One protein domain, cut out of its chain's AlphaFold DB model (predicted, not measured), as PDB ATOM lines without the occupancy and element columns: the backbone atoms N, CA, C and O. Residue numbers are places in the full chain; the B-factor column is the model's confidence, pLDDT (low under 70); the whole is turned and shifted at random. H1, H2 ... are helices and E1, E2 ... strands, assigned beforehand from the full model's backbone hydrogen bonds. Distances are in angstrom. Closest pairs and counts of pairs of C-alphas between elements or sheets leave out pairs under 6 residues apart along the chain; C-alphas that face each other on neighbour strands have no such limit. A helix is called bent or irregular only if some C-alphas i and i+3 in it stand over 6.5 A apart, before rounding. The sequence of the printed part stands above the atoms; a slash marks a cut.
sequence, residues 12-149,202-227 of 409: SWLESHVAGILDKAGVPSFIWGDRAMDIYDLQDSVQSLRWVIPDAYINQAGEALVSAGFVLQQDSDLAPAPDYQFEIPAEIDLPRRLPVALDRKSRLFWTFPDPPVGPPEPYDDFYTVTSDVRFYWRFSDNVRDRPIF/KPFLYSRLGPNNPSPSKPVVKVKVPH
ATOM      1  N   SER A  12      12.201 -23.066  19.442       82.06
ATOM      2  CA  SER A  12      12.961 -23.416  20.653       82.06
ATOM      3  C   SER A  12      12.399 -22.836  21.964       82.06
ATOM      4  O   SER A  12      12.548 -23.443  23.032       82.06
ATOM      5  N   TRP A  13      11.714 -21.686  21.911       85.62
ATOM      6  CA  TRP A  13      11.014 -21.146  23.079       85.62
ATOM      7  C   TRP A  13       9.804 -22.008  23.438       85.62
ATOM      8  O   TRP A  13       9.642 -22.355  24.607       85.62
ATOM      9  N   LEU A  14       8.993 -22.406  22.448       89.69
ATOM     10  CA  LEU A  14       7.833 -23.272  22.674       89.69
ATOM     11  C   LEU A  14       8.261 -24.639  23.222       89.69
ATOM     12  O   LEU A  14       7.632 -25.148  24.144       89.69
ATOM     13  N   GLU A  15       9.360 -25.204  22.722       91.75
ATOM     14  CA  GLU A  15       9.944 -26.445  23.250       91.75
ATOM     15  C   GLU A  15      10.293 -26.320  24.730       91.75
ATOM     16  O   GLU A  15       9.886 -27.148  25.541       91.75
ATOM     17  N   SER A  16      11.000 -25.249  25.089       90.19
ATOM     18  CA  SER A  16      11.366 -24.967  26.479       90.19
ATOM     19  C   SER A  16      10.129 -24.717  27.346       90.19
ATOM     20  O   SER A  16      10.085 -25.130  28.503       90.19
ATOM     21  N   HIS A  17       9.106 -24.064  26.792       91.25
ATOM     22  CA  HIS A  17       7.847 -23.802  27.476       91.25
ATOM     23  C   HIS A  17       7.096 -25.101  27.793       91.25
ATOM     24  O   HIS A  17       6.739 -25.327  28.949       91.25
ATOM     25  N   VAL A  18       6.933 -25.984  26.801       95.31
ATOM     26  CA  VAL A  18       6.305 -27.302  26.972       95.31
ATOM     27  C   VAL A  18       7.100 -28.159  27.958       95.31
ATOM     28  O   VAL A  18       6.518 -28.683  28.906       95.31
ATOM     29  N   ALA A  19       8.428 -28.226  27.816       95.12
ATOM     30  CA  ALA A  19       9.290 -28.948  28.754       95.12
ATOM     31  C   ALA A  19       9.091 -28.460  30.196       95.12
ATOM     32  O   ALA A  19       8.956 -29.256  31.118       95.12
ATOM     33  N   GLY A  20       9.007 -27.140  30.381       94.38
ATOM     34  CA  GLY A  20       8.839 -26.521  31.689       94.38
ATOM     35  C   GLY A  20       7.462 -26.770  32.303       94.38
ATOM     36  O   GLY A  20       7.353 -26.825  33.527       94.38
ATOM     37  N   ILE A  21       6.415 -26.918  31.486       96.69
ATOM     38  CA  ILE A  21       5.087 -27.350  31.948       96.69
ATOM     39  C   ILE A  21       5.163 -28.792  32.456       96.69
ATOM     40  O   ILE A  21       4.730 -29.065  33.575       96.69
ATOM     41  N   LEU A  22       5.767 -29.690  31.672       97.81
ATOM     42  CA  LEU A  22       5.893 -31.107  32.019       97.81
ATOM     43  C   LEU A  22       6.770 -31.316  33.264       97.81
ATOM     44  O   LEU A  22       6.352 -32.004  34.193       97.81
ATOM     45  N   ASP A  23       7.920 -30.646  33.356       96.25
ATOM     46  CA  ASP A  23       8.812 -30.740  34.518       96.25
ATOM     47  C   ASP A  23       8.128 -30.240  35.807       96.25
ATOM     48  O   ASP A  23       8.248 -30.873  36.855       96.25
ATOM     49  N   LYS A  24       7.356 -29.142  35.747       95.94
ATOM     50  CA  LYS A  24       6.576 -28.647  36.903       95.94
ATOM     51  C   LYS A  24       5.478 -29.611  37.330       95.94
ATOM     52  O   LYS A  24       5.164 -29.677  38.515       95.94
ATOM     53  N   ALA A  25       4.898 -30.329  36.375       97.62
ATOM     54  CA  ALA A  25       3.929 -31.378  36.647       97.62
ATOM     55  C   ALA A  25       4.591 -32.668  37.162       97.62
ATOM     56  O   ALA A  25       3.874 -33.605  37.486       97.62
ATOM     57  N   GLY A  26       5.927 -32.740  37.249       97.44
ATOM     58  CA  GLY A  26       6.641 -33.961  37.623       97.44
ATOM     59  C   GLY A  26       6.589 -35.041  36.542       97.44
ATOM     60  O   GLY A  26       6.729 -36.219  36.857       97.44
ATOM     61  N   VAL A  27       6.354 -34.654  35.285       98.44
ATOM     62  CA  VAL A  27       6.203 -35.569  34.153       98.44
ATOM     63  C   VAL A  27       7.546 -35.740  33.429       98.44
ATOM     64  O   VAL A  27       8.037 -34.787  32.814       98.44
ATOM     65  N   PRO A  28       8.142 -36.945  33.448       98.12
ATOM     66  CA  PRO A  28       9.337 -37.248  32.664       98.12
ATOM     67  C   PRO A  28       9.035 -37.210  31.155       98.12
ATOM     68  O   PRO A  28       8.006 -37.716  30.710       98.12
ATOM     69  N   SER A  29       9.914 -36.598  30.351       98.25
ATOM     70  CA  SER A  29       9.672 -36.393  28.914       98.25
ATOM     71  C   SER A  29      10.950 -36.143  28.097       98.25
ATOM     72  O   SER A  29      11.979 -35.758  28.655       98.25
ATOM     73  N   PHE A  30      10.900 -36.346  26.776       97.81
ATOM     74  CA  PHE A  30      11.939 -35.913  25.821       97.81
ATOM     75  C   PHE A  30      11.369 -35.677  24.412       97.81
ATOM     76  O   PHE A  30      10.308 -36.201  24.082       97.81
ATOM     77  N   ILE A  31      12.073 -34.906  23.577       96.25
ATOM     78  CA  ILE A  31      11.680 -34.612  22.187       96.25
ATOM     79  C   ILE A  31      11.972 -35.787  21.247       96.25
ATOM     80  O   ILE A  31      13.011 -36.442  21.339       96.25
ATOM     81  N   TRP A  32      11.071 -35.993  20.286       94.69
ATOM     82  CA  TRP A  32      11.132 -37.013  19.237       94.69
ATOM     83  C   TRP A  32      10.715 -36.457  17.858       94.69
ATOM     84  O   TRP A  32      10.174 -35.356  17.747       94.69
ATOM     85  N   GLY A  33      10.941 -37.239  16.799       91.94
ATOM     86  CA  GLY A  33      10.364 -37.029  15.471       91.94
ATOM     87  C   GLY A  33      11.119 -35.978  14.670       91.94
ATOM     88  O   GLY A  33      12.319 -35.797  14.870       91.94
ATOM     89  N   ASP A  34      10.412 -35.263  13.788       89.31
ATOM     90  CA  ASP A  34      11.010 -34.276  12.876       89.31
ATOM     91  C   ASP A  34      11.934 -33.295  13.595       89.31
ATOM     92  O   ASP A  34      12.985 -32.927  13.081       89.31
ATOM     93  N   ARG A  35      11.552 -32.867  14.802       89.38
ATOM     94  CA  ARG A  35      12.347 -31.900  15.544       89.38
ATOM     95  C   ARG A  35      13.612 -32.504  16.146       89.38
ATOM     96  O   ARG A  35      14.650 -31.856  16.119       89.38
ATOM     97  N   ALA A  36      13.560 -33.736  16.648       89.62
ATOM     98  CA  ALA A  36      14.778 -34.434  17.051       89.62
ATOM     99  C   ALA A  36      15.705 -34.638  15.841       89.62
ATOM    100  O   ALA A  36      16.900 -34.375  15.938       89.62
ATOM    101  N   MET A  37      15.155 -35.008  14.679       86.50
ATOM    102  CA  MET A  37      15.918 -35.117  13.430       86.50
ATOM    103  C   MET A  37      16.554 -33.786  13.024       86.50
ATOM    104  O   MET A  37      17.740 -33.756  12.712       86.50
ATOM    105  N   ASP A  38      15.811 -32.685  13.089       82.44
ATOM    106  CA  ASP A  38      16.323 -31.342  12.818       82.44
ATOM    107  C   ASP A  38      17.422 -30.929  13.816       82.44
ATOM    108  O   ASP A  38      18.422 -30.346  13.406       82.44
ATOM    109  N   ILE A  39      17.335 -31.309  15.100       82.88
ATOM    110  CA  ILE A  39      18.416 -31.123  16.096       82.88
ATOM    111  C   ILE A  39      19.678 -31.919  15.722       82.88
ATOM    112  O   ILE A  39      20.798 -31.455  15.950       82.88
ATOM    113  N   TYR A  40      19.535 -33.076  15.084       81.25
ATOM    114  CA  TYR A  40      20.670 -33.830  14.546       81.25
ATOM    115  C   TYR A  40      21.060 -33.431  13.115       81.25
ATOM    116  O   TYR A  40      21.927 -34.081  12.539       81.25
ATOM    117  N   ASP A  41      20.465 -32.369  12.553       80.19
ATOM    118  CA  ASP A  41      20.714 -31.901  11.177       80.19
ATOM    119  C   ASP A  41      20.348 -32.953  10.103       80.19
ATOM    120  O   ASP A  41      20.943 -33.022   9.032       80.19
ATOM    121  N   LEU A  42      19.363 -33.813  10.396       73.56
ATOM    122  CA  LEU A  42      18.914 -34.907   9.522       73.56
ATOM    123  C   LEU A  42      17.713 -34.535   8.637       73.56
ATOM    124  O   LEU A  42      17.412 -35.269   7.695       73.56
ATOM    125  N   GLN A  43      17.006 -33.441   8.933       76.56
ATOM    126  CA  GLN A  43      15.778 -33.053   8.234       76.56
ATOM    127  C   GLN A  43      15.562 -31.536   8.264       76.56
ATOM    128  O   GLN A  43      15.647 -30.926   9.319       76.56
ATOM    129  N   ASP A  44      15.183 -30.959   7.118       71.56
ATOM    130  CA  ASP A  44      15.023 -29.501   6.947       71.56
ATOM    131  C   ASP A  44      13.602 -28.980   7.234       71.56
ATOM    132  O   ASP A  44      13.333 -27.777   7.157       71.56
ATOM    133  N   SER A  45      12.639 -29.869   7.491       81.38
ATOM    134  CA  SER A  45      11.237 -29.482   7.668       81.38
ATOM    135  C   SER A  45      10.611 -30.145   8.886       81.38
ATOM    136  O   SER A  45      10.530 -31.366   8.966       81.38
ATOM    137  N   VAL A  46      10.133 -29.317   9.814       86.12
ATOM    138  CA  VAL A  46       9.417 -29.754  11.017       86.12
ATOM    139  C   VAL A  46       7.918 -29.611  10.779       86.12
ATOM    140  O   VAL A  46       7.463 -28.518  10.429       86.12
ATOM    141  N   GLN A  47       7.139 -30.685  10.923       88.75
ATOM    142  CA  GLN A  47       5.677 -30.649  10.781       88.75
ATOM    143  C   GLN A  47       4.950 -30.602  12.127       88.75
ATOM    144  O   GLN A  47       3.858 -30.045  12.207       88.75
ATOM    145  N   SER A  48       5.561 -31.136  13.185       91.56
ATOM    146  CA  SER A  48       5.005 -31.165  14.541       91.56
ATOM    147  C   SER A  48       6.109 -31.155  15.601       91.56
ATOM    148  O   SER A  48       7.260 -31.485  15.311       91.56
ATOM    149  N   LEU A  49       5.756 -30.779  16.833       95.00
ATOM    150  CA  LEU A  49       6.633 -30.891  17.999       95.00
ATOM    151  C   LEU A  49       6.187 -32.084  18.841       95.00
ATOM    152  O   LEU A  49       5.173 -32.009  19.535       95.00
ATOM    153  N   ARG A  50       6.927 -33.191  18.762       96.12
ATOM    154  CA  ARG A  50       6.552 -34.445  19.424       96.12
ATOM    155  C   ARG A  50       7.349 -34.665  20.701       96.12
ATOM    156  O   ARG A  50       8.566 -34.476  20.723       96.12
ATOM    157  N   TRP A  51       6.654 -35.122  21.731       98.06
ATOM    158  CA  TRP A  51       7.203 -35.469  23.032       98.06
ATOM    159  C   TRP A  51       6.891 -36.916  23.361       98.06
ATOM    160  O   TRP A  51       5.748 -37.350  23.257       98.06
ATOM    161  N   VAL A  52       7.897 -37.647  23.818       97.81
ATOM    162  CA  VAL A  52       7.721 -38.998  24.339       97.81
ATOM    163  C   VAL A  52       7.545 -38.932  25.844       97.81
ATOM    164  O   VAL A  52       8.383 -38.362  26.545       97.81
ATOM    165  N   ILE A  53       6.466 -39.539  26.327       98.38
ATOM    166  CA  ILE A  53       6.075 -39.575  27.733       98.38
ATOM    167  C   ILE A  53       6.003 -41.038  28.183       98.38
ATOM    168  O   ILE A  53       5.368 -41.850  27.501       98.38
ATOM    169  N   PRO A  54       6.614 -41.418  29.319       98.31
ATOM    170  CA  PRO A  54       6.398 -42.733  29.901       98.31
ATOM    171  C   PRO A  54       4.916 -43.011  30.126       98.31
ATOM    172  O   PRO A  54       4.169 -42.153  30.589       98.31
ATOM    173  N   ASP A  55       4.497 -44.231  29.812       97.50
ATOM    174  CA  ASP A  55       3.092 -44.634  29.751       97.50
ATOM    175  C   ASP A  55       2.299 -44.292  31.019       97.50
ATOM    176  O   ASP A  55       1.156 -43.849  30.930       97.50
ATOM    177  N   ALA A  56       2.923 -44.429  32.193       97.75
ATOM    178  CA  ALA A  56       2.312 -44.117  33.484       97.75
ATOM    179  C   ALA A  56       1.930 -42.631  33.653       97.75
ATOM    180  O   ALA A  56       1.080 -42.314  34.479       97.75
ATOM    181  N   TYR A  57       2.529 -41.730  32.868       98.44
ATOM    182  CA  TYR A  57       2.373 -40.278  32.984       98.44
ATOM    183  C   TYR A  57       1.653 -39.647  31.785       98.44
ATOM    184  O   TYR A  57       1.453 -38.434  31.776       98.44
ATOM    185  N   ILE A  58       1.248 -40.424  30.772       98.25
ATOM    186  CA  ILE A  58       0.692 -39.876  29.521       98.25
ATOM    187  C   ILE A  58      -0.569 -39.025  29.759       98.25
ATOM    188  O   ILE A  58      -0.691 -37.936  29.203       98.25
ATOM    189  N   ASN A  59      -1.466 -39.466  30.649       98.25
ATOM    190  CA  ASN A  59      -2.687 -38.726  30.986       98.25
ATOM    191  C   ASN A  59      -2.361 -37.449  31.780       98.25
ATOM    192  O   ASN A  59      -2.859 -36.377  31.453       98.25
ATOM    193  N   GLN A  60      -1.466 -37.551  32.770       98.44
ATOM    194  CA  GLN A  60      -1.006 -36.413  33.575       98.44
ATOM    195  C   GLN A  60      -0.330 -35.341  32.708       98.44
ATOM    196  O   GLN A  60      -0.523 -34.148  32.930       98.44
ATOM    197  N   ALA A  61       0.434 -35.754  31.695       98.50
ATOM    198  CA  ALA A  61       1.031 -34.856  30.713       98.50
ATOM    199  C   ALA A  61      -0.039 -34.096  29.917       98.50
ATOM    200  O   ALA A  61       0.061 -32.879  29.751       98.50
ATOM    201  N   GLY A  62      -1.077 -34.804  29.462       98.31
ATOM    202  CA  GLY A  62      -2.202 -34.197  28.758       98.31
ATOM    203  C   GLY A  62      -2.959 -33.190  29.626       98.31
ATOM    204  O   GLY A  62      -3.180 -32.058  29.201       98.31
ATOM    205  N   GLU A  63      -3.281 -33.553  30.868       98.50
ATOM    206  CA  GLU A  63      -3.929 -32.659  31.837       98.50
ATOM    207  C   GLU A  63      -3.083 -31.417  32.149       98.50
ATOM    208  O   GLU A  63      -3.620 -30.309  32.246       98.50
ATOM    209  N   ALA A  64      -1.759 -31.571  32.261       98.31
ATOM    210  CA  ALA A  64      -0.840 -30.460  32.489       98.31
ATOM    211  C   ALA A  64      -0.839 -29.463  31.319       98.31
ATOM    212  O   ALA A  64      -0.855 -28.252  31.550       98.31
ATOM    213  N   LEU A  65      -0.870 -29.950  30.073       98.31
ATOM    214  CA  LEU A  65      -0.962 -29.090  28.889       98.31
ATOM    215  C   LEU A  65      -2.320 -28.388  28.789       98.31
ATOM    216  O   LEU A  65      -2.351 -27.176  28.575       98.31
ATOM    217  N   VAL A  66      -3.429 -29.096  29.025       98.19
ATOM    218  CA  VAL A  66      -4.771 -28.479  29.068       98.19
ATOM    219  C   VAL A  66      -4.833 -27.385  30.134       98.19
ATOM    220  O   VAL A  66      -5.307 -26.281  29.875       98.19
ATOM    221  N   SER A  67      -4.283 -27.651  31.320       97.56
ATOM    222  CA  SER A  67      -4.213 -26.675  32.417       97.56
ATOM    223  C   SER A  67      -3.349 -25.456  32.075       97.56
ATOM    224  O   SER A  67      -3.567 -24.374  32.617       97.56
ATOM    225  N   ALA A  68      -2.381 -25.613  31.169       96.44
ATOM    226  CA  ALA A  68      -1.554 -24.533  30.640       96.44
ATOM    227  C   ALA A  68      -2.198 -23.787  29.452       96.44
ATOM    228  O   ALA A  68      -1.555 -22.923  28.859       96.44
ATOM    229  N   GLY A  69      -3.455 -24.093  29.112       97.12
ATOM    230  CA  GLY A  69      -4.227 -23.417  28.065       97.12
ATOM    231  C   GLY A  69      -4.114 -24.044  26.676       97.12
ATOM    232  O   GLY A  69      -4.692 -23.514  25.729       97.12
ATOM    233  N   PHE A  70      -3.386 -25.155  26.523       97.44
ATOM    234  CA  PHE A  70      -3.337 -25.876  25.253       97.44
ATOM    235  C   PHE A  70      -4.686 -26.547  24.972       97.44
ATOM    236  O   PHE A  70      -5.317 -27.106  25.871       97.44
ATOM    237  N   VAL A  71      -5.123 -26.526  23.712       97.69
ATOM    238  CA  VAL A  71      -6.423 -27.089  23.319       97.69
ATOM    239  C   VAL A  71      -6.213 -28.493  22.773       97.69
ATOM    240  O   VAL A  71      -5.553 -28.670  21.752       97.69
ATOM    241  N   LEU A  72      -6.771 -29.498  23.448       97.88
ATOM    242  CA  LEU A  72      -6.730 -30.879  22.970       97.88
ATOM    243  C   LEU A  72      -7.538 -31.013  21.669       97.88
ATOM    244  O   LEU A  72      -8.718 -30.666  21.626       97.88
ATOM    245  N   GLN A  73      -6.908 -31.549  20.630       97.38
ATOM    246  CA  GLN A  73      -7.539 -31.862  19.352       97.38
ATOM    247  C   GLN A  73      -8.065 -33.302  19.373       97.38
ATOM    248  O   GLN A  73      -7.395 -34.205  19.870       97.38
ATOM    249  N   GLN A  74      -9.287 -33.503  18.870       92.56
ATOM    250  CA  GLN A  74      -9.935 -34.823  18.849       92.56
ATOM    251  C   GLN A  74      -9.385 -35.719  17.739       92.56
ATOM    252  O   GLN A  74      -9.210 -36.914  17.956       92.56
ATOM    253  N   ASP A  75      -9.066 -35.122  16.592       91.56
ATOM    254  CA  ASP A  75      -8.538 -35.817  15.427       91.56
ATOM    255  C   ASP A  75      -7.103 -35.362  15.153       91.56
ATOM    256  O   ASP A  75      -6.766 -34.180  15.281       91.56
ATOM    257  N   SER A  76      -6.248 -36.315  14.781       88.31
ATOM    258  CA  SER A  76      -4.874 -36.051  14.373       88.31
ATOM    259  C   SER A  76      -4.670 -36.439  12.917       88.31
ATOM    260  O   SER A  76      -4.858 -37.595  12.542       88.31
ATOM    261  N   ASP A  77      -4.189 -35.483  12.127       88.38
ATOM    262  CA  ASP A  77      -3.736 -35.716  10.753       88.38
ATOM    263  C   ASP A  77      -2.285 -36.236  10.688       88.38
ATOM    264  O   ASP A  77      -1.730 -36.426   9.604       88.38
ATOM    265  N   LEU A  78      -1.628 -36.436  11.837       83.19
ATOM    266  CA  LEU A  78      -0.251 -36.917  11.892       83.19
ATOM    267  C   LEU A  78      -0.209 -38.441  11.743       83.19
ATOM    268  O   LEU A  78      -0.999 -39.171  12.335       83.19
ATOM    269  N   ALA A  79       0.781 -38.934  11.001       82.56
ATOM    270  CA  ALA A  79       1.041 -40.361  10.841       82.56
ATOM    271  C   ALA A  79       2.451 -40.713  11.365       82.56
ATOM    272  O   ALA A  79       3.425 -40.103  10.922       82.56
ATOM    273  N   PRO A  80       2.599 -41.687  12.286       85.94
ATOM    274  CA  PRO A  80       1.523 -42.333  13.040       85.94
ATOM    275  C   PRO A  80       0.847 -41.347  14.006       85.94
ATOM    276  O   PRO A  80       1.513 -40.447  14.538       85.94
ATOM    277  N   ALA A  81      -0.451 -41.563  14.245       90.38
ATOM    278  CA  ALA A  81      -1.264 -40.715  15.112       90.38
ATOM    279  C   ALA A  81      -0.706 -40.713  16.550       90.38
ATOM    280  O   ALA A  81      -0.472 -41.791  17.111       90.38
ATOM    281  N   PRO A  82      -0.455 -39.537  17.152       95.38
ATOM    282  CA  PRO A  82      -0.007 -39.414  18.529       95.38
ATOM    283  C   PRO A  82      -1.100 -39.864  19.506       95.38
ATOM    284  O   PRO A  82      -2.263 -39.987  19.134       95.38
ATOM    285  N   ASP A  83      -0.725 -40.128  20.757       96.25
ATOM    286  CA  ASP A  83      -1.698 -40.438  21.813       96.25
ATOM    287  C   ASP A  83      -2.524 -39.198  22.184       96.25
ATOM    288  O   ASP A  83      -3.723 -39.298  22.435       96.25
ATOM    289  N   TYR A  84      -1.886 -38.024  22.173       97.81
ATOM    290  CA  TYR A  84      -2.552 -36.732  22.303       97.81
ATOM    291  C   TYR A  84      -1.970 -35.721  21.319       97.81
ATOM    292  O   TYR A  84      -0.759 -35.691  21.098       97.81
ATOM    293  N   GLN A  85      -2.817 -34.850  20.777       97.44
ATOM    294  CA  GLN A  85      -2.407 -33.720  19.950       97.44
ATOM    295  C   GLN A  85      -3.044 -32.437  20.470       97.44
ATOM    296  O   GLN A  85      -4.227 -32.407  20.788       97.44
ATOM    297  N   PHE A  86      -2.257 -31.373  20.540       97.62
ATOM    298  CA  PHE A  86      -2.655 -30.100  21.105       97.62
ATOM    299  C   PHE A  86      -2.406 -28.960  20.129       97.62
ATOM    300  O   PHE A  86      -1.334 -28.847  19.524       97.62
ATOM    301  N   GLU A  87      -3.383 -28.067  20.048       96.44
ATOM    302  CA  GLU A  87      -3.204 -26.749  19.470       96.44
ATOM    303  C   GLU A  87      -2.543 -25.816  20.489       96.44
ATOM    304  O   GLU A  87      -2.853 -25.829  21.685       96.44
ATOM    305  N   ILE A  88      -1.615 -24.997  20.000       95.12
ATOM    306  CA  ILE A  88      -0.940 -23.983  20.807       95.12
ATOM    307  C   ILE A  88      -1.952 -22.870  21.158       95.12
ATOM    308  O   ILE A  88      -2.679 -22.443  20.255       95.12
ATOM    309  N   PRO A  89      -1.965 -22.342  22.399       94.44
ATOM    310  CA  PRO A  89      -2.800 -21.202  22.793       94.44
ATOM    311  C   PRO A  89      -2.635 -19.990  21.863       94.44
ATOM    312  O   PRO A  89      -1.512 -19.657  21.464       94.44
ATOM    313  N   ALA A  90      -3.736 -19.326  21.492       92.38
ATOM    314  CA  ALA A  90      -3.756 -18.201  20.544       92.38
ATOM    315  C   ALA A  90      -2.846 -17.034  20.968       92.38
ATOM    316  O   ALA A  90      -2.317 -16.317  20.122       92.38
ATOM    317  N   GLU A  91      -2.623 -16.893  22.272       90.31
ATOM    318  CA  GLU A  91      -1.810 -15.866  22.917       90.31
ATOM    319  C   GLU A  91      -0.308 -16.044  22.666       90.31
ATOM    320  O   GLU A  91       0.463 -15.096  22.818       90.31
ATOM    321  N   ILE A  92       0.125 -17.251  22.296       86.12
ATOM    322  CA  ILE A  92       1.519 -17.528  21.968       86.12
ATOM    323  C   ILE A  92       1.733 -17.196  20.490       86.12
ATOM    324  O   ILE A  92       1.280 -17.919  19.595       86.12
ATOM    325  N   ASP A  93       2.431 -16.087  20.247       85.06
ATOM    326  CA  ASP A  93       2.740 -15.605  18.905       85.06
ATOM    327  C   ASP A  93       3.983 -16.311  18.344       85.06
ATOM    328  O   ASP A  93       5.090 -16.198  18.877       85.06
ATOM    329  N   LEU A  94       3.789 -17.088  17.278       83.12
ATOM    330  CA  LEU A  94       4.813 -17.929  16.662       83.12
ATOM    331  C   LEU A  94       4.794 -17.732  15.147       83.12
ATOM    332  O   LEU A  94       3.718 -17.649  14.555       83.12
ATOM    333  N   PRO A  95       5.963 -17.777  14.480       80.88
ATOM    334  CA  PRO A  95       6.033 -17.681  13.023       80.88
ATOM    335  C   PRO A  95       5.312 -18.850  12.343       80.88
ATOM    336  O   PRO A  95       4.831 -18.726  11.219       80.88
ATOM    337  N   ARG A  96       5.250 -19.998  13.025       85.81
ATOM    338  CA  ARG A  96       4.534 -21.188  12.588       85.81
ATOM    339  C   ARG A  96       3.918 -21.882  13.797       85.81
ATOM    340  O   ARG A  96       4.625 -22.224  14.741       85.81
ATOM    341  N   ARG A  97       2.606 -22.114  13.745       90.75
ATOM    342  CA  ARG A  97       1.856 -22.831  14.784       90.75
ATOM    343  C   ARG A  97       1.938 -24.332  14.511       90.75
ATOM    344  O   ARG A  97       1.127 -24.876  13.772       90.75
ATOM    345  N   LEU A  98       2.987 -24.970  15.024       92.12
ATOM    346  CA  LEU A  98       3.168 -26.420  14.925       92.12
ATOM    347  C   LEU A  98       2.376 -27.116  16.041       92.12
ATOM    348  O   LEU A  98       2.517 -26.709  17.192       92.12
ATOM    349  N   PRO A  99       1.579 -28.158  15.764       95.56
ATOM    350  CA  PRO A  99       0.888 -28.878  16.827       95.56
ATOM    351  C   PRO A  99       1.896 -29.511  17.795       95.56
ATOM    352  O   PRO A  99       2.971 -29.971  17.384       95.56
ATOM    353  N   VAL A 100       1.531 -29.544  19.077       97.19
ATOM    354  CA  VAL A 100       2.275 -30.267  20.115       97.19
ATOM    355  C   VAL A 100       1.657 -31.649  20.255       97.19
ATOM    356  O   VAL A 100       0.462 -31.769  20.496       97.19
ATOM    357  N   ALA A 101       2.454 -32.694  20.101       97.62
ATOM    358  CA  ALA A 101       1.992 -34.073  20.152       97.62
ATOM    359  C   ALA A 101       2.682 -34.837  21.284       97.62
ATOM    360  O   ALA A 101       3.878 -34.655  21.518       97.62
ATOM    361  N   LEU A 102       1.930 -35.697  21.968       98.19
ATOM    362  CA  LEU A 102       2.438 -36.604  22.991       98.19
ATOM    363  C   LEU A 102       2.332 -38.045  22.503       98.19
ATOM    364  O   LEU A 102       1.291 -38.474  22.007       98.19
ATOM    365  N   ASP A 103       3.405 -38.795  22.690       97.19
ATOM    366  CA  ASP A 103       3.527 -40.195  22.328       97.19
ATOM    367  C   ASP A 103       3.896 -41.024  23.561       97.19
ATOM    368  O   ASP A 103       4.803 -40.661  24.314       97.19
ATOM    369  N   ARG A 104       3.253 -42.177  23.755       97.44
ATOM    370  CA  ARG A 104       3.670 -43.140  24.780       97.44
ATOM    371  C   ARG A 104       5.050 -43.704  24.475       97.44
ATOM    372  O   ARG A 104       5.349 -44.112  23.348       97.44
ATOM    373  N   LYS A 105       5.878 -43.816  25.512       96.50
ATOM    374  CA  LYS A 105       7.230 -44.366  25.410       96.50
ATOM    375  C   LYS A 105       7.229 -45.813  24.945       96.50
ATOM    376  O   LYS A 105       8.028 -46.147  24.076       96.50
ATOM    377  N   SER A 106       6.328 -46.663  25.435       94.56
ATOM    378  CA  SER A 106       6.241 -48.066  24.996       94.56
ATOM    379  C   SER A 106       6.012 -48.220  23.489       94.56
ATOM    380  O   SER A 106       6.397 -49.228  22.896       94.56
ATOM    381  N   ARG A 107       5.442 -47.207  22.829       90.88
ATOM    382  CA  ARG A 107       5.242 -47.214  21.381       90.88
ATOM    383  C   ARG A 107       6.473 -46.777  20.598       90.88
ATOM    384  O   ARG A 107       6.551 -47.097  19.422       90.88
ATOM    385  N   LEU A 108       7.422 -46.054  21.172       90.06
ATOM    386  CA  LEU A 108       8.534 -45.494  20.390       90.06
ATOM    387  C   LEU A 108       9.913 -45.932  20.888       90.06
ATOM    388  O   LEU A 108      10.830 -46.121  20.100       90.06
ATOM    389  N   PHE A 109      10.039 -46.144  22.191       93.00
ATOM    390  CA  PHE A 109      11.288 -46.337  22.916       93.00
ATOM    391  C   PHE A 109      11.109 -47.391  24.028       93.00
ATOM    392  O   PHE A 109      11.465 -47.168  25.184       93.00
ATOM    393  N   TRP A 110      10.513 -48.547  23.712       90.00
ATOM    394  CA  TRP A 110      10.163 -49.568  24.716       90.00
ATOM    395  C   TRP A 110      11.367 -50.207  25.420       90.00
ATOM    396  O   TRP A 110      11.217 -50.708  26.529       90.00
ATOM    397  N   THR A 111      12.552 -50.204  24.801       87.25
ATOM    398  CA  THR A 111      13.791 -50.722  25.410       87.25
ATOM    399  C   THR A 111      14.525 -49.688  26.263       87.25
ATOM    400  O   THR A 111      15.510 -50.021  26.917       87.25
ATOM    401  N   PHE A 112      14.083 -48.431  26.245       92.81
ATOM    402  CA  PHE A 112      14.787 -47.335  26.898       92.81
ATOM    403  C   PHE A 112      14.331 -47.236  28.355       92.81
ATOM    404  O   PHE A 112      13.183 -47.579  28.655       92.81
ATOM    405  N   PRO A 113      15.175 -46.739  29.275       96.44
ATOM    406  CA  PRO A 113      14.719 -46.349  30.605       96.44
ATOM    407  C   PRO A 113      13.714 -45.194  30.506       96.44
ATOM    408  O   PRO A 113      13.473 -44.648  29.431       96.44
ATOM    409  N   ASP A 114      13.017 -44.870  31.590       97.12
ATOM    410  CA  ASP A 114      12.259 -43.616  31.625       97.12
ATOM    411  C   ASP A 114      13.252 -42.446  31.716       97.12
ATOM    412  O   ASP A 114      14.246 -42.563  32.438       97.12
ATOM    413  N   PRO A 115      13.029 -41.333  30.995       96.69
ATOM    414  CA  PRO A 115      13.869 -40.155  31.143       96.69
ATOM    415  C   PRO A 115      13.679 -39.564  32.550       96.69
ATOM    416  O   PRO A 115      12.600 -39.690  33.135       96.69
ATOM    417  N   PRO A 116      14.678 -38.868  33.105       96.50
ATOM    418  CA  PRO A 116      14.504 -38.161  34.368       96.50
ATOM    419  C   PRO A 116      13.550 -36.964  34.219       96.50
ATOM    420  O   PRO A 116      13.379 -36.393  33.135       96.50
ATOM    421  N   VAL A 117      12.936 -36.549  35.331       96.31
ATOM    422  CA  VAL A 117      12.262 -35.242  35.440       96.31
ATOM    423  C   VAL A 117      13.336 -34.158  35.548       96.31
ATOM    424  O   VAL A 117      14.294 -34.315  36.301       96.31
ATOM    425  N   GLY A 118      13.195 -33.057  34.806       92.19
ATOM    426  CA  GLY A 118      14.255 -32.054  34.710       92.19
ATOM    427  C   GLY A 118      15.446 -32.531  33.867       92.19
ATOM    428  O   GLY A 118      15.262 -33.350  32.965       92.19
ATOM    429  N   PRO A 119      16.658 -31.992  34.083       90.50
ATOM    430  CA  PRO A 119      17.820 -32.316  33.263       90.50
ATOM    431  C   PRO A 119      18.363 -33.730  33.548       90.50
ATOM    432  O   PRO A 119      18.361 -34.145  34.705       90.50
ATOM    433  N   PRO A 120      18.875 -34.450  32.531       93.50
ATOM    434  CA  PRO A 120      19.580 -35.705  32.743       93.50
ATOM    435  C   PRO A 120      20.919 -35.477  33.446       93.50
ATOM    436  O   PRO A 120      21.486 -34.378  33.402       93.50
ATOM    437  N   GLU A 121      21.420 -36.532  34.085       92.44
ATOM    438  CA  GLU A 121      22.759 -36.541  34.669       92.44
ATOM    439  C   GLU A 121      23.821 -36.311  33.574       92.44
ATOM    440  O   GLU A 121      23.626 -36.737  32.432       92.44
ATOM    441  N   PRO A 122      24.973 -35.678  33.874       85.56
ATOM    442  CA  PRO A 122      26.008 -35.385  32.872       85.56
ATOM    443  C   PRO A 122      26.533 -36.603  32.093       85.56
ATOM    444  O   PRO A 122      27.080 -36.441  31.004       85.56
ATOM    445  N   TYR A 123      26.374 -37.806  32.650       87.44
ATOM    446  CA  TYR A 123      26.817 -39.080  32.076       87.44
ATOM    447  C   TYR A 123      25.652 -40.051  31.855       87.44
ATOM    448  O   TYR A 123      25.832 -41.263  31.935       87.44
ATOM    449  N   ASP A 124      24.444 -39.530  31.636       93.50
ATOM    450  CA  ASP A 124      23.301 -40.354  31.258       93.50
ATOM    451  C   ASP A 124      23.590 -41.072  29.926       93.50
ATOM    452  O   ASP A 124      24.009 -40.445  28.954       93.50
ATOM    453  N   ASP A 125      23.398 -42.393  29.889       91.69
ATOM    454  CA  ASP A 125      23.675 -43.252  28.724       91.69
ATOM    455  C   ASP A 125      22.650 -43.081  27.586       91.69
ATOM    456  O   ASP A 125      22.884 -43.531  26.459       91.69
ATOM    457  N   PHE A 126      21.477 -42.517  27.877       93.81
ATOM    458  CA  PHE A 126      20.314 -42.523  26.987       93.81
ATOM    459  C   PHE A 126      19.892 -41.141  26.532       93.81
ATOM    460  O   PHE A 126      19.461 -40.997  25.387       93.81
ATOM    461  N   TYR A 127      20.017 -40.144  27.399       95.94
ATOM    462  CA  TYR A 127      19.474 -38.816  27.187       95.94
ATOM    463  C   TYR A 127      20.543 -37.739  27.312       95.94
ATOM    464  O   TYR A 127      21.475 -37.818  28.106       95.94
ATOM    465  N   THR A 128      20.354 -36.675  26.550       93.50
ATOM    466  CA  THR A 128      21.078 -35.420  26.700       93.50
ATOM    467  C   THR A 128      20.109 -34.249  26.578       93.50
ATOM    468  O   THR A 128      18.901 -34.417  26.399       93.50
ATOM    469  N   VAL A 129      20.623 -33.036  26.719       91.81
ATOM    470  CA  VAL A 129      19.862 -31.801  26.550       91.81
ATOM    471  C   VAL A 129      20.091 -31.245  25.154       91.81
ATOM    472  O   VAL A 129      21.198 -31.317  24.641       91.81
ATOM    473  N   THR A 130      19.084 -30.640  24.532       87.00
ATOM    474  CA  THR A 130      19.218 -30.039  23.187       87.00
ATOM    475  C   THR A 130      20.223 -28.888  23.151       87.00
ATOM    476  O   THR A 130      20.744 -28.537  22.098       87.00
ATOM    477  N   SER A 131      20.538 -28.337  24.322       80.62
ATOM    478  CA  SER A 131      21.619 -27.391  24.543       80.62
ATOM    479  C   SER A 131      22.970 -28.088  24.802       80.62
ATOM    480  O   SER A 131      23.792 -27.567  25.546       80.62
ATOM    481  N   ASP A 132      23.207 -29.298  24.318       79.19
ATOM    482  CA  ASP A 132      24.523 -29.926  24.423       79.19
ATOM    483  C   ASP A 132      25.423 -29.404  23.303       79.19
ATOM    484  O   ASP A 132      25.053 -29.458  22.131       79.19
ATOM    485  N   VAL A 133      26.613 -28.912  23.656       69.38
ATOM    486  CA  VAL A 133      27.593 -28.341  22.714       69.38
ATOM    487  C   VAL A 133      27.992 -29.308  21.595       69.38
ATOM    488  O   VAL A 133      28.403 -28.866  20.524       69.38
ATOM    489  N   ARG A 134      27.827 -30.621  21.790       67.69
ATOM    490  CA  ARG A 134      28.071 -31.635  20.753       67.69
ATOM    491  C   ARG A 134      27.142 -31.485  19.545       67.69
ATOM    492  O   ARG A 134      27.521 -31.882  18.448       67.69
ATOM    493  N   PHE A 135      25.980 -30.846  19.701       67.38
ATOM    494  CA  PHE A 135      25.075 -30.521  18.592       67.38
ATOM    495  C   PHE A 135      25.508 -29.304  17.762       67.38
ATOM    496  O   PHE A 135      24.836 -28.961  16.795       67.38
ATOM    497  N   TYR A 136      26.615 -28.645  18.111       62.78
ATOM    498  CA  TYR A 136      27.031 -27.355  17.542       62.78
ATOM    499  C   TYR A 136      28.299 -27.473  16.700       62.78
ATOM    500  O   TYR A 136      29.156 -26.588  16.678       62.78
ATOM    501  N   TRP A 137      28.443 -28.606  16.015       60.88
ATOM    502  CA  TRP A 137      29.623 -28.875  15.211       60.88
ATOM    503  C   TRP A 137      29.737 -27.959  13.970       60.88
ATOM    504  O   TRP A 137      28.757 -27.447  13.440       60.88
ATOM    505  N   ARG A 138      30.984 -27.776  13.514       47.16
ATOM    506  CA  ARG A 138      31.568 -26.650  12.749       47.16
ATOM    507  C   ARG A 138      31.007 -26.264  11.368       47.16
ATOM    508  O   ARG A 138      31.567 -25.346  10.781       47.16
ATOM    509  N   PHE A 139      29.985 -26.917  10.815       49.28
ATOM    510  CA  PHE A 139      29.736 -26.818   9.362       49.28
ATOM    511  C   PHE A 139      28.298 -26.538   8.913       49.28
ATOM    512  O   PHE A 139      28.059 -26.526   7.705       49.28
ATOM    513  N   SER A 140      27.344 -26.287   9.813       51.19
ATOM    514  CA  SER A 140      26.013 -25.839   9.392       51.19
ATOM    515  C   SER A 140      25.845 -24.333   9.605       51.19
ATOM    516  O   SER A 140      25.423 -23.855  10.650       51.19
ATOM    517  N   ASP A 141      26.091 -23.559   8.548       52.66
ATOM    518  CA  ASP A 141      25.685 -22.144   8.481       52.66
ATOM    519  C   ASP A 141      24.144 -21.975   8.479       52.66
ATOM    520  O   ASP A 141      23.617 -20.866   8.545       52.66
ATOM    521  N   ASN A 142      23.393 -23.083   8.418       49.19
ATOM    522  CA  ASN A 142      21.930 -23.127   8.331       49.19
ATOM    523  C   ASN A 142      21.209 -23.236   9.683       49.19
ATOM    524  O   ASN A 142      20.010 -23.515   9.724       49.19
ATOM    525  N   VAL A 143      21.892 -22.976  10.795       52.41
ATOM    526  CA  VAL A 143      21.322 -23.090  12.142       52.41
ATOM    527  C   VAL A 143      20.377 -21.913  12.429       52.41
ATOM    528  O   VAL A 143      20.714 -20.946  13.103       52.41
ATOM    529  N   ARG A 144      19.161 -21.973  11.876       54.88
ATOM    530  CA  ARG A 144      18.166 -20.885  11.937       54.88
ATOM    531  C   ARG A 144      17.446 -20.760  13.282       54.88
ATOM    532  O   ARG A 144      16.709 -19.792  13.465       54.88
ATOM    533  N   ASP A 145      17.647 -21.701  14.206       52.59
ATOM    534  CA  ASP A 145      16.935 -21.700  15.487       52.59
ATOM    535  C   ASP A 145      17.655 -22.447  16.631       52.59
ATOM    536  O   ASP A 145      16.979 -23.009  17.495       52.59
ATOM    537  N   ARG A 146      19.004 -22.491  16.672       51.16
ATOM    538  CA  ARG A 146      19.712 -23.113  17.814       51.16
ATOM    539  C   ARG A 146      20.476 -22.144  18.692       51.16
ATOM    540  O   ARG A 146      21.050 -21.165  18.220       51.16
ATOM    541  N   PRO A 147      20.491 -22.416  19.995       45.56
ATOM    542  CA  PRO A 147      20.922 -21.399  20.915       45.56
ATOM    543  C   PRO A 147      22.503 -21.365  20.987       45.56
ATOM    544  O   PRO A 147      23.122 -22.401  21.175       45.56
ATOM    545  N   ILE A 148      23.135 -20.180  20.875       44.94
ATOM    546  CA  ILE A 148      24.487 -19.701  21.310       44.94
ATOM    547  C   ILE A 148      24.854 -19.939  22.803       44.94
ATOM    548  O   ILE A 148      24.266 -19.327  23.689       44.94
ATOM    549  N   PHE A 149      25.924 -20.672  23.119       44.75
ATOM    550  CA  PHE A 149      26.378 -20.857  24.510       44.75
ATOM    551  C   PHE A 149      27.228 -19.717  25.052       44.75
ATOM    552  O   PHE A 149      28.120 -19.206  24.376       44.75
ATOM    553  N   LYS A 202      19.212 -15.580  16.745       42.47
ATOM    554  CA  LYS A 202      18.178 -16.527  17.119       42.47
ATOM    555  C   LYS A 202      18.944 -17.761  17.609       42.47
ATOM    556  O   LYS A 202      19.838 -18.188  16.884       42.47
ATOM    557  N   PRO A 203      18.638 -18.396  18.759       43.34
ATOM    558  CA  PRO A 203      17.725 -18.047  19.845       43.34
ATOM    559  C   PRO A 203      18.220 -18.463  21.265       43.34
ATOM    560  O   PRO A 203      17.407 -18.864  22.092       43.34
ATOM    561  N   PHE A 204      19.507 -18.367  21.649       40.59
ATOM    562  CA  PHE A 204      19.873 -18.663  23.075       40.59
ATOM    563  C   PHE A 204      19.503 -17.555  24.025       40.59
ATOM    564  O   PHE A 204      19.159 -17.823  25.177       40.59
ATOM    565  N   LEU A 205      19.502 -16.321  23.530       41.66
ATOM    566  CA  LEU A 205      19.055 -15.192  24.321       41.66
ATOM    567  C   LEU A 205      17.576 -15.338  24.715       41.66
ATOM    568  O   LEU A 205      17.214 -14.882  25.789       41.66
ATOM    569  N   TYR A 206      16.735 -16.081  23.982       46.31
ATOM    570  CA  TYR A 206      15.300 -16.200  24.300       46.31
ATOM    571  C   TYR A 206      14.937 -17.229  25.367       46.31
ATOM    572  O   TYR A 206      13.898 -17.071  26.007       46.31
ATOM    573  N   SER A 207      15.818 -18.191  25.668       40.34
ATOM    574  CA  SER A 207      15.685 -18.953  26.919       40.34
ATOM    575  C   SER A 207      15.849 -18.056  28.160       40.34
ATOM    576  O   SER A 207      15.477 -18.461  29.259       40.34
ATOM    577  N   ARG A 208      16.351 -16.817  27.987       40.31
ATOM    578  CA  ARG A 208      16.529 -15.793  29.032       40.31
ATOM    579  C   ARG A 208      15.724 -14.496  28.825       40.31
ATOM    580  O   ARG A 208      15.468 -13.827  29.816       40.31
ATOM    581  N   LEU A 209      15.289 -14.156  27.607       36.88
ATOM    582  CA  LEU A 209      14.763 -12.821  27.250       36.88
ATOM    583  C   LEU A 209      13.373 -12.809  26.584       36.88
ATOM    584  O   LEU A 209      13.006 -11.823  25.948       36.88
ATOM    585  N   GLY A 210      12.571 -13.873  26.697       37.22
ATOM    586  CA  GLY A 210      11.157 -13.758  26.321       37.22
ATOM    587  C   GLY A 210      10.480 -12.603  27.094       37.22
ATOM    588  O   GLY A 210      10.782 -12.442  28.275       37.22
ATOM    589  N   PRO A 211       9.553 -11.830  26.494       37.50
ATOM    590  CA  PRO A 211       8.884 -10.678  27.123       37.50
ATOM    591  C   PRO A 211       8.164 -11.009  28.442       37.50
ATOM    592  O   PRO A 211       7.911 -10.112  29.238       37.50
ATOM    593  N   ASN A 212       7.897 -12.296  28.697       41.38
ATOM    594  CA  ASN A 212       7.303 -12.818  29.929       41.38
ATOM    595  C   ASN A 212       8.195 -13.846  30.655       41.38
ATOM    596  O   ASN A 212       7.719 -14.550  31.550       41.38
ATOM    597  N   ASN A 213       9.470 -13.986  30.272       45.84
ATOM    598  CA  ASN A 213      10.366 -14.899  30.968       45.84
ATOM    599  C   ASN A 213      10.829 -14.235  32.275       45.84
ATOM    600  O   ASN A 213      11.178 -13.054  32.298       45.84
ATOM    601  N   PRO A 214      10.781 -14.961  33.393       40.19
ATOM    602  CA  PRO A 214      11.073 -14.399  34.687       40.19
ATOM    603  C   PRO A 214      12.554 -14.050  34.760       40.19
ATOM    604  O   PRO A 214      13.375 -14.721  34.144       40.19
ATOM    605  N   SER A 215      12.843 -12.998  35.523       46.44
ATOM    606  CA  SER A 215      14.153 -12.586  36.037       46.44
ATOM    607  C   SER A 215      15.276 -13.635  35.879       46.44
ATOM    608  O   SER A 215      15.033 -14.805  36.178       46.44
ATOM    609  N   PRO A 216      16.530 -13.228  35.574       49.81
ATOM    610  CA  PRO A 216      17.713 -14.109  35.501       49.81
ATOM    611  C   PRO A 216      17.935 -15.040  36.716       49.81
ATOM    612  O   PRO A 216      18.798 -15.910  36.678       49.81
ATOM    613  N   SER A 217      17.147 -14.879  37.780       54.12
ATOM    614  CA  SER A 217      17.000 -15.800  38.904       54.12
ATOM    615  C   SER A 217      16.353 -17.160  38.592       54.12
ATOM    616  O   SER A 217      16.537 -18.075  39.394       54.12
ATOM    617  N   LYS A 218      15.598 -17.349  37.495       53.84
ATOM    618  CA  LYS A 218      15.002 -18.668  37.201       53.84
ATOM    619  C   LYS A 218      15.923 -19.543  36.342       53.84
ATOM    620  O   LYS A 218      16.474 -19.062  35.352       53.84
ATOM    621  N   PRO A 219      16.082 -20.830  36.698       62.34
ATOM    622  CA  PRO A 219      16.949 -21.744  35.969       62.34
ATOM    623  C   PRO A 219      16.431 -21.981  34.546       62.34
ATOM    624  O   PRO A 219      15.223 -22.040  34.313       62.34
ATOM    625  N   VAL A 220      17.362 -22.138  33.602       70.81
ATOM    626  CA  VAL A 220      17.052 -22.480  32.209       70.81
ATOM    627  C   VAL A 220      16.383 -23.850  32.178       70.81
ATOM    628  O   VAL A 220      16.943 -24.826  32.682       70.81
ATOM    629  N   VAL A 221      15.195 -23.919  31.582       77.19
ATOM    630  CA  VAL A 221      14.518 -25.193  31.339       77.19
ATOM    631  C   VAL A 221      15.309 -25.954  30.285       77.19
ATOM    632  O   VAL A 221      15.552 -25.437  29.194       77.19
ATOM    633  N   LYS A 222      15.732 -27.175  30.616       86.19
ATOM    634  CA  LYS A 222      16.510 -28.004  29.701       86.19
ATOM    635  C   LYS A 222      15.586 -28.966  28.968       86.19
ATOM    636  O   LYS A 222      14.966 -29.834  29.570       86.19
ATOM    637  N   VAL A 223      15.531 -28.813  27.655       88.75
ATOM    638  CA  VAL A 223      14.796 -29.711  26.769       88.75
ATOM    639  C   VAL A 223      15.635 -30.966  26.549       88.75
ATOM    640  O   VAL A 223      16.811 -30.865  26.208       88.75
ATOM    641  N   LYS A 224      15.040 -32.140  26.764       95.00
ATOM    642  CA  LYS A 224      15.699 -33.443  26.621       95.00
ATOM    643  C   LYS A 224      15.533 -34.004  25.218       95.00
ATOM    644  O   LYS A 224      14.490 -33.825  24.594       95.00
ATOM    645  N   VAL A 225      16.531 -34.749  24.771       95.12
ATOM    646  CA  VAL A 225      16.521 -35.549  23.544       95.12
ATOM    647  C   VAL A 225      17.359 -36.809  23.799       95.12
ATOM    648  O   VAL A 225      18.240 -36.766  24.662       95.12
ATOM    649  N   PRO A 226      17.120 -37.950  23.131       94.62
ATOM    650  CA  PRO A 226      18.023 -39.088  23.253       94.62
ATOM    651  C   PRO A 226      19.456 -38.716  22.834       94.62
ATOM    652  O   PRO A 226      19.682 -37.722  22.143       94.62
ATOM    653  N   HIS A 227      20.461 -39.507  23.198       88.44
ATOM    654  CA  HIS A 227      21.722 -39.444  22.450       88.44
ATOM    655  C   HIS A 227      21.476 -39.874  21.011       88.44
ATOM    656  O   HIS A 227      20.567 -40.660  20.747       88.44
TER     657      HIS A 227
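What this domain is: This is residues 12 to 149 and 202 to 227 of the 409 residues of an uncharacterized protein of Aspergillus heteromorphus CBS 117.55 (UniProt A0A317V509). A twisted sheet of five strands forms a wall through the domain, with the two long helices H1 and H3 packed over one of its faces, in two layers. Beside the sheet's E1 edge lies a small two-stranded sheet, E6 and E7, and a long, low-confidence stretch with little named structure, interrupted by a cut, lies on the side where H1 begins. The printed part has 164 residues, under half of them in named elements: five helices and seven strands, in the order H1 E1 H2 E2 H3 E3 E4 E5 H4 E6 H5 E7, class mixed. The large sheet runs E1 E2 E5 E4 E3 and is mixed; E6 and E7 are antiparallel. The whole is compact, with a radius of gyration of the C-alphas of 15.1 A, and spans 40 by 38 by 33 A.

How they stand to each other: In the large sheet, E2, residues 49 to 53, and E5, residues 100 to 104, are parallel, with N 51 and O 101 2.8 A apart, within hydrogen-bond range. E4, residues 84 to 87, is antiparallel to E5, with N 86 and O 100 2.7 A apart, and to E3, residues 71 to 73, with N 73 and O 85 2.8 A apart. E3, E4 and E5 form a meander, each strand the antiparallel neighbour of the one before, with hairpins E3 and E4, and E4 and E5. At the other edge E1, residues 30 to 32, is antiparallel to E2, with N 52 and O 30 2.8 A apart. H3, residues 55 to 67, is on the sheet at a height of 7.6 A, along the strands; E2, H3 and E3 form a split strand-helix-strand unit, two strands running the same way with E5 and E4 between them, and its crossover is right-handed. H1, residues 12 to 24, is on the same face at a height of 9.9 A, over E2. Residues 18 to 22 of H1 touch residues 61 to 65 of H3, closest at the C-alphas of Leu 22 and Ala 61, 6.3 A, at a steep tilt of 68 degrees, only just short of perpendicular, opposite ways. H2, residues 34 to 39, only just stands at the sheet's level, with a height of 4.0 A. H4, residues 105 to 108, only grazes the sheet. E7, residues 224 to 226, is antiparallel to E6, residues 127 to 129, with N 128 and O 225 2.8 A apart; the closest C-alphas of E7 and E1 are those of Lys 224 and Phe 30, 4.6 A. H5, residues 206 to 209, only just touches H1, with 3 pairs of C-alphas within 8 A, closest at Trp 13 and Ser 207, 6.4 A. Each O i to N i+4 pair is within hydrogen-bond range in H1 and H2, and 7 of 9 in H3; H4 and H5 are too short for such a pair.

Where its parts are: H1 is 18.2 A from first to last C-alpha and begins at C-alpha 12, (12.961, -23.416, 20.653). H3 is 19.6 A long and irregular, with C-alphas 56 and 59 7.8 A apart. E2 is 13.1 A and E5 13.8 A long; C-alpha 100 is at (2.275, -30.267, 20.115). E7 ends at C-alpha 226, (18.023, -39.088, 23.253).

The domain as a whole: The two C-alphas farthest apart are those of Gln 74 and Arg 138, 42.7 A. Residues 150 to 201 are not printed, and C-alphas 149 and 202 are 11.9 A apart across the cut. The links E4 to E5, H4 to E6 and H5 to E7 are long. Mean pLDDT of the printed part is 82.9; residues 133 to 149 and 202 to 219 are under 70.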